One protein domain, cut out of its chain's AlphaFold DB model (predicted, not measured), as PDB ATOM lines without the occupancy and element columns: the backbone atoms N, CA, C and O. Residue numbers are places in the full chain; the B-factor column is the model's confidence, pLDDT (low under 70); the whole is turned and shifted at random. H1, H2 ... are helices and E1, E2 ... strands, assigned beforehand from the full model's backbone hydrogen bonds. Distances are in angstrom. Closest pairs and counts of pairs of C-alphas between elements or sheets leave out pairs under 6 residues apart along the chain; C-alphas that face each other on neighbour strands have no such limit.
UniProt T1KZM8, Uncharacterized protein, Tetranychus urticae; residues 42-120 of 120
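This is residues 42 to 120 of the 120 residues of an uncharacterized protein of Tetranychus urticae (UniProt T1KZM8). With little regular structure, this is a small twisted sheet of four short strands, long loops over one face, with helix H1 among them, off the sheet. Of 79 printed residues, 20 are in E1, E2, E3, H1 and E4, mostly strand; the mixed sheet's order is E1 to E4. It is compact, radius of gyration of the C-alphas 12.2 A, spans 38 by 29 by 22 A.

E1, residues 54 to 58, and E2, residues 61 to 65, form an antiparallel hairpin; N 56 and O 63 are within hydrogen-bond range at 2.9 A. E3, residues 84 to 86, is parallel to E2, N 64 and O 84 at 2.9 A. E4, residues 110 to 112, is parallel to E3, N 112 and O 85 at 2.9 A. E3, H1, residues 99 to 102, and E4 form a strand-helix-strand unit, parallel strands with a helix between.

C-alpha 54 is at (-29.014, 100.438, 36.917), C-alpha 112 at (-16.572, 93.142, 35.472).

Residues 42 to 46 and 116 to 120 have pLDDT under 70.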
ATOM      1  N   VAL A  42     -34.072 101.899  31.462       54.19
ATOM      2  CA  VAL A  42     -33.429 101.885  32.787       54.19
ATOM      3  C   VAL A  42     -34.465 101.389  33.793       54.19
ATOM      4  O   VAL A  42     -35.402 102.108  34.134       54.19
ATOM      5  N   LEU A  43     -34.318 100.148  34.259       61.72
ATOM      6  CA  LEU A  43     -35.208  99.504  35.230       61.72
ATOM      7  C   LEU A  43     -34.705  99.703  36.669       61.72
ATOM      8  O   LEU A  43     -34.593  98.746  37.433       61.72
ATOM      9  N   SER A  44     -34.390 100.940  37.058       56.03
ATOM     10  CA  SER A  44     -33.792 101.260  38.369       56.03
ATOM     11  C   SER A  44     -34.677 100.920  39.582       56.03
ATOM     12  O   SER A  44     -34.224 101.023  40.719       56.03
ATOM     13  N   GLN A  45     -35.926 100.488  39.368       61.56
ATOM     14  CA  GLN A  45     -36.860 100.053  40.417       61.56
ATOM     15  C   GLN A  45     -37.610  98.752  40.062       61.56
ATOM     16  O   GLN A  45     -38.750  98.555  40.475       61.56
ATOM     17  N   SER A  46     -36.992  97.856  39.284       65.19
ATOM     18  CA  SER A  46     -37.553  96.521  39.023       65.19
ATOM     19  C   SER A  46     -37.243  95.545  40.167       65.19
ATOM     20  O   SER A  46     -36.141  95.599  40.724       65.19
ATOM     21  N   PRO A  47     -38.145  94.596  40.492       75.81
ATOM     22  CA  PRO A  47     -37.797  93.435  41.307       75.81
ATOM     23  C   PRO A  47     -36.535  92.746  40.766       75.81
ATOM     24  O   PRO A  47     -36.390  92.577  39.556       75.81
ATOM     25  N   GLY A  48     -35.599  92.393  41.653       81.81
ATOM     26  CA  GLY A  48     -34.313  91.800  41.263       81.81
ATOM     27  C   GLY A  48     -33.291  92.788  40.685       81.81
ATOM     28  O   GLY A  48     -32.275  92.354  40.146       81.81
ATOM     29  N   CYS A  49     -33.537  94.098  40.790       89.62
ATOM     30  CA  CYS A  49     -32.538  95.132  40.542       89.62
ATOM     31  C   CYS A  49     -32.102  95.775  41.873       89.62
ATOM     32  O   CYS A  49     -32.953  96.317  42.589       89.62
ATOM     33  N   PRO A  50     -30.807  95.764  42.242       91.44
ATOM     34  CA  PRO A  50     -30.362  96.419  43.466       91.44
ATOM     35  C   PRO A  50     -30.632  97.928  43.416       91.44
ATOM     36  O   PRO A  50     -30.294  98.582  42.438       91.44
ATOM     37  N   LYS A  51     -31.147  98.509  44.510       85.94
ATOM     38  CA  LYS A  51     -31.620  99.914  44.581       85.94
ATOM     39  C   LYS A  51     -30.648 100.988  44.079       85.94
ATOM     40  O   LYS A  51     -31.078 102.081  43.733       85.94
ATOM     41  N   LYS A  52     -29.341 100.730  44.154       89.06
ATOM     42  CA  LYS A  52     -28.303 101.687  43.739       89.06
ATOM     43  C   LYS A  52     -27.795 101.440  42.320       89.06
ATOM     44  O   LYS A  52     -27.060 102.276  41.815       89.06
ATOM     45  N   CYS A  53     -28.132 100.302  41.728       92.06
ATOM     46  CA  CYS A  53     -27.651  99.894  40.421       92.06
ATOM     47  C   CYS A  53     -28.660 100.251  39.332       92.06
ATOM     48  O   CYS A  53     -29.851 100.436  39.589       92.06
ATOM     49  N   GLU A  54     -28.177 100.307  38.100       91.69
ATOM     50  CA  GLU A  54     -29.014 100.438  36.917       91.69
ATOM     51  C   GLU A  54     -29.126  99.082  36.232       91.69
ATOM     52  O   GLU A  54     -28.120  98.457  35.905       91.69
ATOM     53  N   CYS A  55     -30.348  98.615  35.998       90.25
ATOM     54  CA  CYS A  55     -30.577  97.390  35.244       90.25
ATOM     55  C   CYS A  55     -31.031  97.738  33.830       90.25
ATOM     56  O   CYS A  55     -32.047  98.416  33.651       90.25
ATOM     57  N   ILE A  56     -30.261  97.298  32.838       85.81
ATOM     58  CA  ILE A  56     -30.371  97.733  31.444       85.81
ATOM     59  C   ILE A  56     -30.278  96.548  30.486       85.81
ATOM     60  O   ILE A  56     -29.600  95.556  30.747       85.81
ATOM     61  N   TRP A  57     -30.923  96.675  29.330       84.19
ATOM     62  CA  TRP A  57     -30.682  95.788  28.195       84.19
ATOM     63  C   TRP A  57     -29.600  96.389  27.297       84.19
ATOM     64  O   TRP A  57     -29.812  97.430  26.675       84.19
ATOM     65  N   ARG A  58     -28.433  95.739  27.215       83.00
ATOM     66  CA  ARG A  58     -27.296  96.189  26.396       83.00
ATOM     67  C   ARG A  58     -26.771  95.038  25.545       83.00
ATOM     68  O   ARG A  58     -26.407  93.984  26.056       83.00
ATOM     69  N   GLY A  59     -26.732  95.236  24.225       82.75
ATOM     70  CA  GLY A  59     -26.185  94.247  23.284       82.75
ATOM     71  C   GLY A  59     -26.886  92.884  23.335       82.75
ATOM     72  O   GLY A  59     -26.218  91.855  23.264       82.75
ATOM     73  N   GLY A  60     -28.211  92.879  23.523       85.00
ATOM     74  CA  GLY A  60     -29.007  91.651  23.635       85.00
ATOM     75  C   GLY A  60     -28.837  90.904  24.960       85.00
ATOM     76  O   GLY A  60     -29.189  89.730  25.033       85.00
ATOM     77  N   LYS A  61     -28.283  91.552  25.991       88.38
ATOM     78  CA  LYS A  61     -28.117  90.968  27.323       88.38
ATOM     79  C   LYS A  61     -28.735  91.833  28.407       88.38
ATOM     80  O   LYS A  61     -28.667  93.060  28.322       88.38
ATOM     81  N   TYR A  62     -29.262  91.183  29.439       88.88
ATOM     82  CA  TYR A  62     -29.674  91.852  30.667       88.88
ATOM     83  C   TYR A  62     -28.454  92.092  31.566       88.88
ATOM     84  O   TYR A  62     -27.792  91.147  32.017       88.88
ATOM     85  N   GLU A  63     -28.133  93.367  31.782       93.25
ATOM     86  CA  GLU A  63     -26.967  93.838  32.525       93.25
ATOM     87  C   GLU A  63     -27.390  94.575  33.801       93.25
ATOM     88  O   GLU A  63     -28.280  95.424  33.776       93.25
ATOM     89  N   VAL A  64     -26.719  94.264  34.912       94.50
ATOM     90  CA  VAL A  64     -26.826  94.984  36.186       94.50
ATOM     91  C   VAL A  64     -25.569  95.834  36.351       94.50
ATOM     92  O   VAL A  64     -24.485  95.318  36.641       94.50
ATOM     93  N   ASP A  65     -25.708  97.137  36.128       94.38
ATOM     94  CA  ASP A  65     -24.628  98.115  36.187       94.38
ATOM     95  C   ASP A  65     -24.557  98.767  37.574       94.38
ATOM     96  O   ASP A  65     -25.399  99.574  37.965       94.38
ATOM     97  N   CYS A  66     -23.541  98.383  38.343       94.25
ATOM     98  CA  CYS A  66     -23.290  98.832  39.709       94.25
ATOM     99  C   CYS A  66     -21.949  99.584  39.837       94.25
ATOM    100  O   CYS A  66     -21.318  99.572  40.903       94.25
ATOM    101  N   LYS A  67     -21.445 100.180  38.753       93.81
ATOM    102  CA  LYS A  67     -20.107 100.784  38.703       93.81
ATOM    103  C   LYS A  67     -19.928 101.922  39.723       93.81
ATOM    104  O   LYS A  67     -20.733 102.840  39.787       93.81
ATOM    105  N   GLY A  68     -18.826 101.904  40.477       93.81
ATOM    106  CA  GLY A  68     -18.406 103.031  41.328       93.81
ATOM    107  C   GLY A  68     -19.269 103.292  42.570       93.81
ATOM    108  O   GLY A  68     -19.143 104.342  43.192       93.81
ATOM    109  N   LEU A  69     -20.124 102.350  42.968       92.62
ATOM    110  CA  LEU A  69     -21.087 102.519  44.064       92.62
ATOM    111  C   LEU A  69     -20.539 102.112  45.441       92.62
ATOM    112  O   LEU A  69     -21.294 101.984  46.408       92.62
ATOM    113  N   THR A  70     -19.221 101.922  45.556       93.19
ATOM    114  CA  THR A  70     -18.498 101.546  46.785       93.19
ATOM    115  C   THR A  70     -18.936 100.223  47.425       93.19
ATOM    116  O   THR A  70     -18.683  99.999  48.610       93.19
ATOM    117  N   PHE A  71     -19.542  99.314  46.656       92.69
ATOM    118  CA  PHE A  71     -19.887  97.976  47.135       92.69
ATOM    119  C   PHE A  71     -18.653  97.260  47.683       92.69
ATOM    120  O   PHE A  71     -17.591  97.250  47.063       92.69
ATOM    121  N   THR A  72     -18.798  96.642  48.847       92.81
ATOM    122  CA  THR A  72     -17.768  95.789  49.459       92.81
ATOM    123  C   THR A  72     -18.071  94.303  49.281       92.81
ATOM    124  O   THR A  72     -17.188  93.472  49.467       92.81
ATOM    125  N   LYS A  73     -19.308  93.978  48.885       91.81
ATOM    126  CA  LYS A  73     -19.821  92.633  48.622       91.81
ATOM    127  C   LYS A  73     -20.849  92.661  47.492       91.81
ATOM    128  O   LYS A  73     -21.393  93.721  47.180       91.81
ATOM    129  N   ILE A  74     -21.137  91.493  46.927       91.31
ATOM    130  CA  ILE A  74     -22.219  91.306  45.953       91.31
ATOM    131  C   ILE A  74     -23.575  91.437  46.687       91.31
ATOM    132  O   ILE A  74     -23.747  90.782  47.723       91.31
ATOM    133  N   PRO A  75     -24.519  92.277  46.219       90.06
ATOM    134  CA  PRO A  75     -25.868  92.369  46.774       90.06
ATOM    135  C   PRO A  75     -26.682  91.107  46.464       90.06
ATOM    136  O   PRO A  75     -26.446  90.441  45.458       90.06
ATOM    137  N   THR A  76     -27.631  90.787  47.340       86.06
ATOM    138  CA  THR A  76     -28.486  89.592  47.261       86.06
ATOM    139  C   THR A  76     -29.641  89.750  46.277       86.06
ATOM    140  O   THR A  76     -30.161  88.763  45.768       86.06
ATOM    141  N   GLU A  77     -30.042  90.984  45.979       84.81
ATOM    142  CA  GLU A  77     -31.210  91.293  45.154       84.81
ATOM    143  C   GLU A  77     -30.832  91.435  43.674       84.81
ATOM    144  O   GLU A  77     -30.942  92.520  43.105       84.81
ATOM    145  N   ILE A  78     -30.371  90.350  43.049       92.06
ATOM    146  CA  ILE A  78     -30.070  90.303  41.611       92.06
ATOM    147  C   ILE A  78     -30.954  89.244  40.942       92.06
ATOM    148  O   ILE A  78     -31.047  88.116  41.417       92.06
ATOM    149  N   HIS A  79     -31.615  89.611  39.845       91.38
ATOM    150  CA  HIS A  79     -32.499  88.722  39.094       91.38
ATOM    151  C   HIS A  79     -31.734  87.534  38.483       91.38
ATOM    152  O   HIS A  79     -30.623  87.686  37.978       91.38
ATOM    153  N   SER A  80     -32.347  86.348  38.451       92.56
ATOM    154  CA  SER A  80     -31.718  85.124  37.920       92.56
ATOM    155  C   SER A  80     -31.382  85.198  36.427       92.56
ATOM    156  O   SER A  80     -30.491  84.488  35.962       92.56
ATOM    157  N   ASP A  81     -32.074  86.056  35.675       89.75
ATOM    158  CA  ASP A  81     -31.841  86.270  34.235       89.75
ATOM    159  C   ASP A  81     -30.696  87.247  33.947       89.75
ATOM    160  O   ASP A  81     -30.374  87.501  32.787       89.75
ATOM    161  N   THR A  82     -30.059  87.807  34.979       92.50
ATOM    162  CA  THR A  82     -28.881  88.655  34.801       92.50
ATOM    163  C   THR A  82     -27.755  87.871  34.136       92.50
ATOM    164  O   THR A  82     -27.234  86.896  34.674       92.50
ATOM    165  N   GLN A  83     -27.341  88.343  32.961       96.38
ATOM    166  CA  GLN A  83     -26.280  87.732  32.160       96.38
ATOM    167  C   GLN A  83     -24.954  88.472  32.316       96.38
ATOM    168  O   GLN A  83     -23.886  87.880  32.126       96.38
ATOM    169  N   VAL A  84     -25.004  89.764  32.643       96.56
ATOM    170  CA  VAL A  84     -23.824  90.610  32.812       96.56
ATOM    171  C   VAL A  84     -23.944  91.419  34.096       96.56
ATOM    172  O   VAL A  84     -24.984  92.004  34.378       96.56
ATOM    173  N   ILE A  85     -22.864  91.478  34.867       96.25
ATOM    174  CA  ILE A  85     -22.770  92.320  36.060       96.25
ATOM    175  C   ILE A  85     -21.550  93.228  35.940       96.25
ATOM    176  O   ILE A  85     -20.439  92.753  35.687       96.25
ATOM    177  N   ASN A  86     -21.728  94.525  36.176       95.81
ATOM    178  CA  ASN A  86     -20.637  95.491  36.198       95.81
ATOM    179  C   ASN A  86     -20.419  96.052  37.609       95.81
ATOM    180  O   ASN A  86     -21.145  96.928  38.068       95.81
ATOM    181  N   PHE A  87     -19.375  95.575  38.287       95.88
ATOM    182  CA  PHE A  87     -18.921  96.061  39.593       95.88
ATOM    183  C   PHE A  87     -17.594  96.830  39.510       95.88
ATOM    184  O   PHE A  87     -16.929  97.013  40.532       95.88
ATOM    185  N   ASN A  88     -17.201  97.329  38.337       95.38
ATOM    186  CA  ASN A  88     -15.977  98.122  38.211       95.38
ATOM    187  C   ASN A  88     -15.963  99.321  39.184       95.38
ATOM    188  O   ASN A  88     -16.989  99.959  39.419       95.38
ATOM    189  N   GLY A  89     -14.800  99.642  39.749       94.00
ATOM    190  CA  GLY A  89     -14.626 100.770  40.675       94.00
ATOM    191  C   GLY A  89     -15.283 100.587  42.050       94.00
ATOM    192  O   GLY A  89     -15.462 101.560  42.781       94.00
ATOM    193  N   ASN A  90     -15.677  99.362  42.411       94.12
ATOM    194  CA  ASN A  90     -16.132  99.030  43.761       94.12
ATOM    195  C   ASN A  90     -14.984  98.488  44.630       94.12
ATOM    196  O   ASN A  90     -13.885  98.218  44.155       94.12
ATOM    197  N   ARG A  91     -15.247  98.312  45.928       93.94
ATOM    198  CA  ARG A  91     -14.271  97.904  46.954       93.94
ATOM    199  C   ARG A  91     -14.380  96.417  47.311       93.94
ATOM    200  O   ARG A  91     -14.116  96.028  48.449       93.94
ATOM    201  N   ILE A  92     -14.803  95.589  46.358       92.06
ATOM    202  CA  ILE A  92     -14.928  94.139  46.534       92.06
ATOM    203  C   ILE A  92     -13.520  93.542  46.495       92.06
ATOM    204  O   ILE A  92     -12.857  93.579  45.462       92.06
ATOM    205  N   LYS A  93     -13.047  93.033  47.636       88.31
ATOM    206  CA  LYS A  93     -11.675  92.510  47.786       88.31
ATOM    207  C   LYS A  93     -11.556  91.021  47.473       88.31
ATOM    208  O   LYS A  93     -10.504  90.567  47.041       88.31
ATOM    209  N   SER A  94     -12.616  90.266  47.722       89.69
ATOM    210  CA  SER A  94     -12.675  88.828  47.505       89.69
ATOM    211  C   SER A  94     -14.101  88.421  47.164       89.69
ATOM    212  O   SER A  94     -15.064  89.111  47.505       89.69
ATOM    213  N   LEU A  95     -14.221  87.298  46.464       91.75
ATOM    214  CA  LEU A  95     -15.493  86.647  46.198       91.75
ATOM    215  C   LEU A  95     -15.518  85.330  46.954       91.75
ATOM    216  O   LEU A  95     -14.565  84.551  46.884       91.75
ATOM    217  N   GLU A  96     -16.612  85.080  47.663       92.75
ATOM    218  CA  GLU A  96     -16.824  83.785  48.289       92.75
ATOM    219  C   GLU A  96     -16.957  82.694  47.214       92.75
ATOM    220  O   GLU A  96     -17.557  82.929  46.152       92.75
ATOM    221  N   PRO A  97     -16.428  81.482  47.464       94.19
ATOM    222  CA  PRO A  97     -16.654  80.353  46.579       94.19
ATOM    223  C   PRO A  97     -18.152  80.156  46.335       94.19
ATOM    224  O   PRO A  97     -18.947  80.146  47.269       94.19
ATOM    225  N   LYS A  98     -18.532  79.967  45.067       93.69
ATOM    226  CA  LYS A  98     -19.922  79.719  44.643       93.69
ATOM    227  C   LYS A  98     -20.918  80.854  44.936       93.69
ATOM    228  O   LYS A  98     -22.110  80.629  44.760       93.69
ATOM    229  N   ILE A  99     -20.483  82.071  45.282       94.31
ATOM    230  CA  ILE A  99     -21.395  83.182  45.629       94.31
ATOM    231  C   ILE A  99     -22.505  83.421  44.591       94.31
ATOM    232  O   ILE A  99     -23.668  83.565  44.945       94.31
ATOM    233  N   PHE A 100     -22.180  83.367  43.296       94.31
ATOM    234  CA  PHE A 100     -23.163  83.576  42.228       94.31
ATOM    235  C   PHE A 100     -24.149  82.407  42.085       94.31
ATOM    236  O   PHE A 100     -25.318  82.631  41.789       94.31
ATOM    237  N   GLN A 101     -23.708  81.172  42.349       94.31
ATOM    238  CA  GLN A 101     -24.591  79.998  42.374       94.31
ATOM    239  C   GLN A 101     -25.537  80.069  43.573       94.31
ATOM    240  O   GLN A 101     -26.734  79.850  43.423       94.31
ATOM    241  N   ASN A 102     -25.010  80.442  44.743       94.56
ATOM    242  CA  ASN A 102     -25.792  80.609  45.966       94.56
ATOM    243  C   ASN A 102     -26.861  81.701  45.815       94.56
ATOM    244  O   ASN A 102     -27.918  81.610  46.428       94.56
ATOM    245  N   TYR A 103     -26.600  82.717  44.988       94.38
ATOM    246  CA  TYR A 103     -27.553  83.788  44.678       94.38
ATOM    247  C   TYR A 103     -28.472  83.460  43.488       94.38
ATOM    248  O   TYR A 103     -29.216  84.323  43.036       94.38
ATOM    249  N   GLY A 104     -28.437  82.233  42.957       94.25
ATOM    250  CA  GLY A 104     -29.329  81.811  41.871       94.25
ATOM    251  C   GLY A 104     -29.031  82.461  40.517       94.25
ATOM    252  O   GLY A 104     -29.878  82.443  39.626       94.25
ATOM    253  N   LEU A 105     -27.827  83.010  40.328       95.19
ATOM    254  CA  LEU A 105     -27.402  83.682  39.095       95.19
ATOM    255  C   LEU A 105     -26.938  82.663  38.050       95.19
ATOM    256  O   LEU A 105     -25.802  82.681  37.577       95.19
ATOM    257  N   ILE A 106     -27.838  81.738  37.720       93.31
ATOM    258  CA  ILE A 106     -27.590  80.593  36.839       93.31
ATOM    259  C   ILE A 106     -27.338  81.003  35.384       93.31
ATOM    260  O   ILE A 106     -26.664  80.279  34.658       93.31
ATOM    261  N   ASN A 107     -27.837  82.175  34.968       95.44
ATOM    262  CA  ASN A 107     -27.664  82.708  33.616       95.44
ATOM    263  C   ASN A 107     -26.471  83.666  33.493       95.44
ATOM    264  O   ASN A 107     -26.265  84.247  32.424       95.44
ATOM    265  N   LEU A 108     -25.688  83.853  34.561       96.88
ATOM    266  CA  LEU A 108     -24.590  84.809  34.586       96.88
ATOM    267  C   LEU A 108     -23.454  84.362  33.662       96.88
ATOM    268  O   LEU A 108     -22.855  83.305  33.843       96.88
ATOM    269  N   GLN A 109     -23.130  85.198  32.679       97.06
ATOM    270  CA  GLN A 109     -22.118  84.907  31.659       97.06
ATOM    271  C   GLN A 109     -20.847  85.728  31.848       97.06
ATOM    272  O   GLN A 109     -19.768  85.306  31.433       97.06
ATOM    273  N   LYS A 110     -20.963  86.944  32.395       96.31
ATOM    274  CA  LYS A 110     -19.834  87.869  32.512       96.31
ATOM    275  C   LYS A 110     -19.946  88.761  33.737       96.31
ATOM    276  O   LYS A 110     -21.020  89.256  34.064       96.31
ATOM    277  N   ILE A 111     -18.798  89.024  34.355       95.12
ATOM    278  CA  ILE A 111     -18.669  89.955  35.472       95.12
ATOM    279  C   ILE A 111     -17.472  90.867  35.226       95.12
ATOM    280  O   ILE A 111     -16.397  90.398  34.852       95.12
ATOM    281  N   TYR A 112     -17.651  92.162  35.465       95.38
ATOM    282  CA  TYR A 112     -16.572  93.142  35.472       95.38
ATOM    283  C   TYR A 112     -16.237  93.552  36.911       95.38
ATOM    284  O   TYR A 112     -17.102  94.048  37.630       95.38
ATOM    285  N   LEU A 113     -14.987  93.331  37.330       92.62
ATOM    286  CA  LEU A 113     -14.486  93.564  38.696       92.62
ATOM    287  C   LEU A 113     -13.125  94.276  38.701       92.62
ATOM    288  O   LEU A 113     -12.235  93.968  39.490       92.62
ATOM    289  N   SER A 114     -12.930  95.227  37.794       90.19
ATOM    290  CA  SER A 114     -11.717  96.036  37.784       90.19
ATOM    291  C   SER A 114     -11.764  97.070  38.904       90.19
ATOM    292  O   SER A 114     -12.684  97.892  38.969       90.19
ATOM    293  N   ASN A 115     -10.755  97.052  39.773       72.44
ATOM    294  CA  ASN A 115     -10.561  98.081  40.781       72.44
ATOM    295  C   ASN A 115      -9.558  99.123  40.272       72.44
ATOM    296  O   ASN A 115      -8.397  99.140  40.678       72.44
ATOM    297  N   VAL A 116      -9.996  99.974  39.344       58.50
ATOM    298  CA  VAL A 116      -9.227 101.171  38.992       58.50
ATOM    299  C   VAL A 116      -9.548 102.235  40.042       58.50
ATOM    300  O   VAL A 116     -10.443 103.057  39.858       58.50
ATOM    301  N   HIS A 117      -8.850 102.192  41.180       51.97
ATOM    302  CA  HIS A 117      -8.685 103.385  42.008       51.97
ATOM    303  C   HIS A 117      -7.865 104.371  41.176       51.97
ATOM    304  O   HIS A 117      -6.642 104.290  41.112       51.97
ATOM    305  N   GLN A 118      -8.548 105.247  40.449       49.25
ATOM    306  CA  GLN A 118      -7.899 106.400  39.857       49.25
ATOM    307  C   GLN A 118      -7.560 107.355  41.016       49.25
ATOM    308  O   GLN A 118      -8.418 107.604  41.861       49.25
ATOM    309  N   TYR A 119      -6.315 107.841  41.010       45.62
ATOM    310  CA  TYR A 119      -5.680 108.842  41.881       45.62
ATOM    311  C   TYR A 119      -4.813 108.313  43.043       45.62
ATOM    312  O   TYR A 119      -5.301 107.827  44.063       45.62
ATOM    313  N   TYR A 120      -3.498 108.427  42.787       39.00
ATOM    314  CA  TYR A 120      -2.420 108.684  43.747       39.00
ATOM    315  C   TYR A 120      -2.680 109.972  44.532       39.00
ATOM    316  O   TYR A 120      -3.281 110.895  43.933       39.00
TER     317      TYR A 120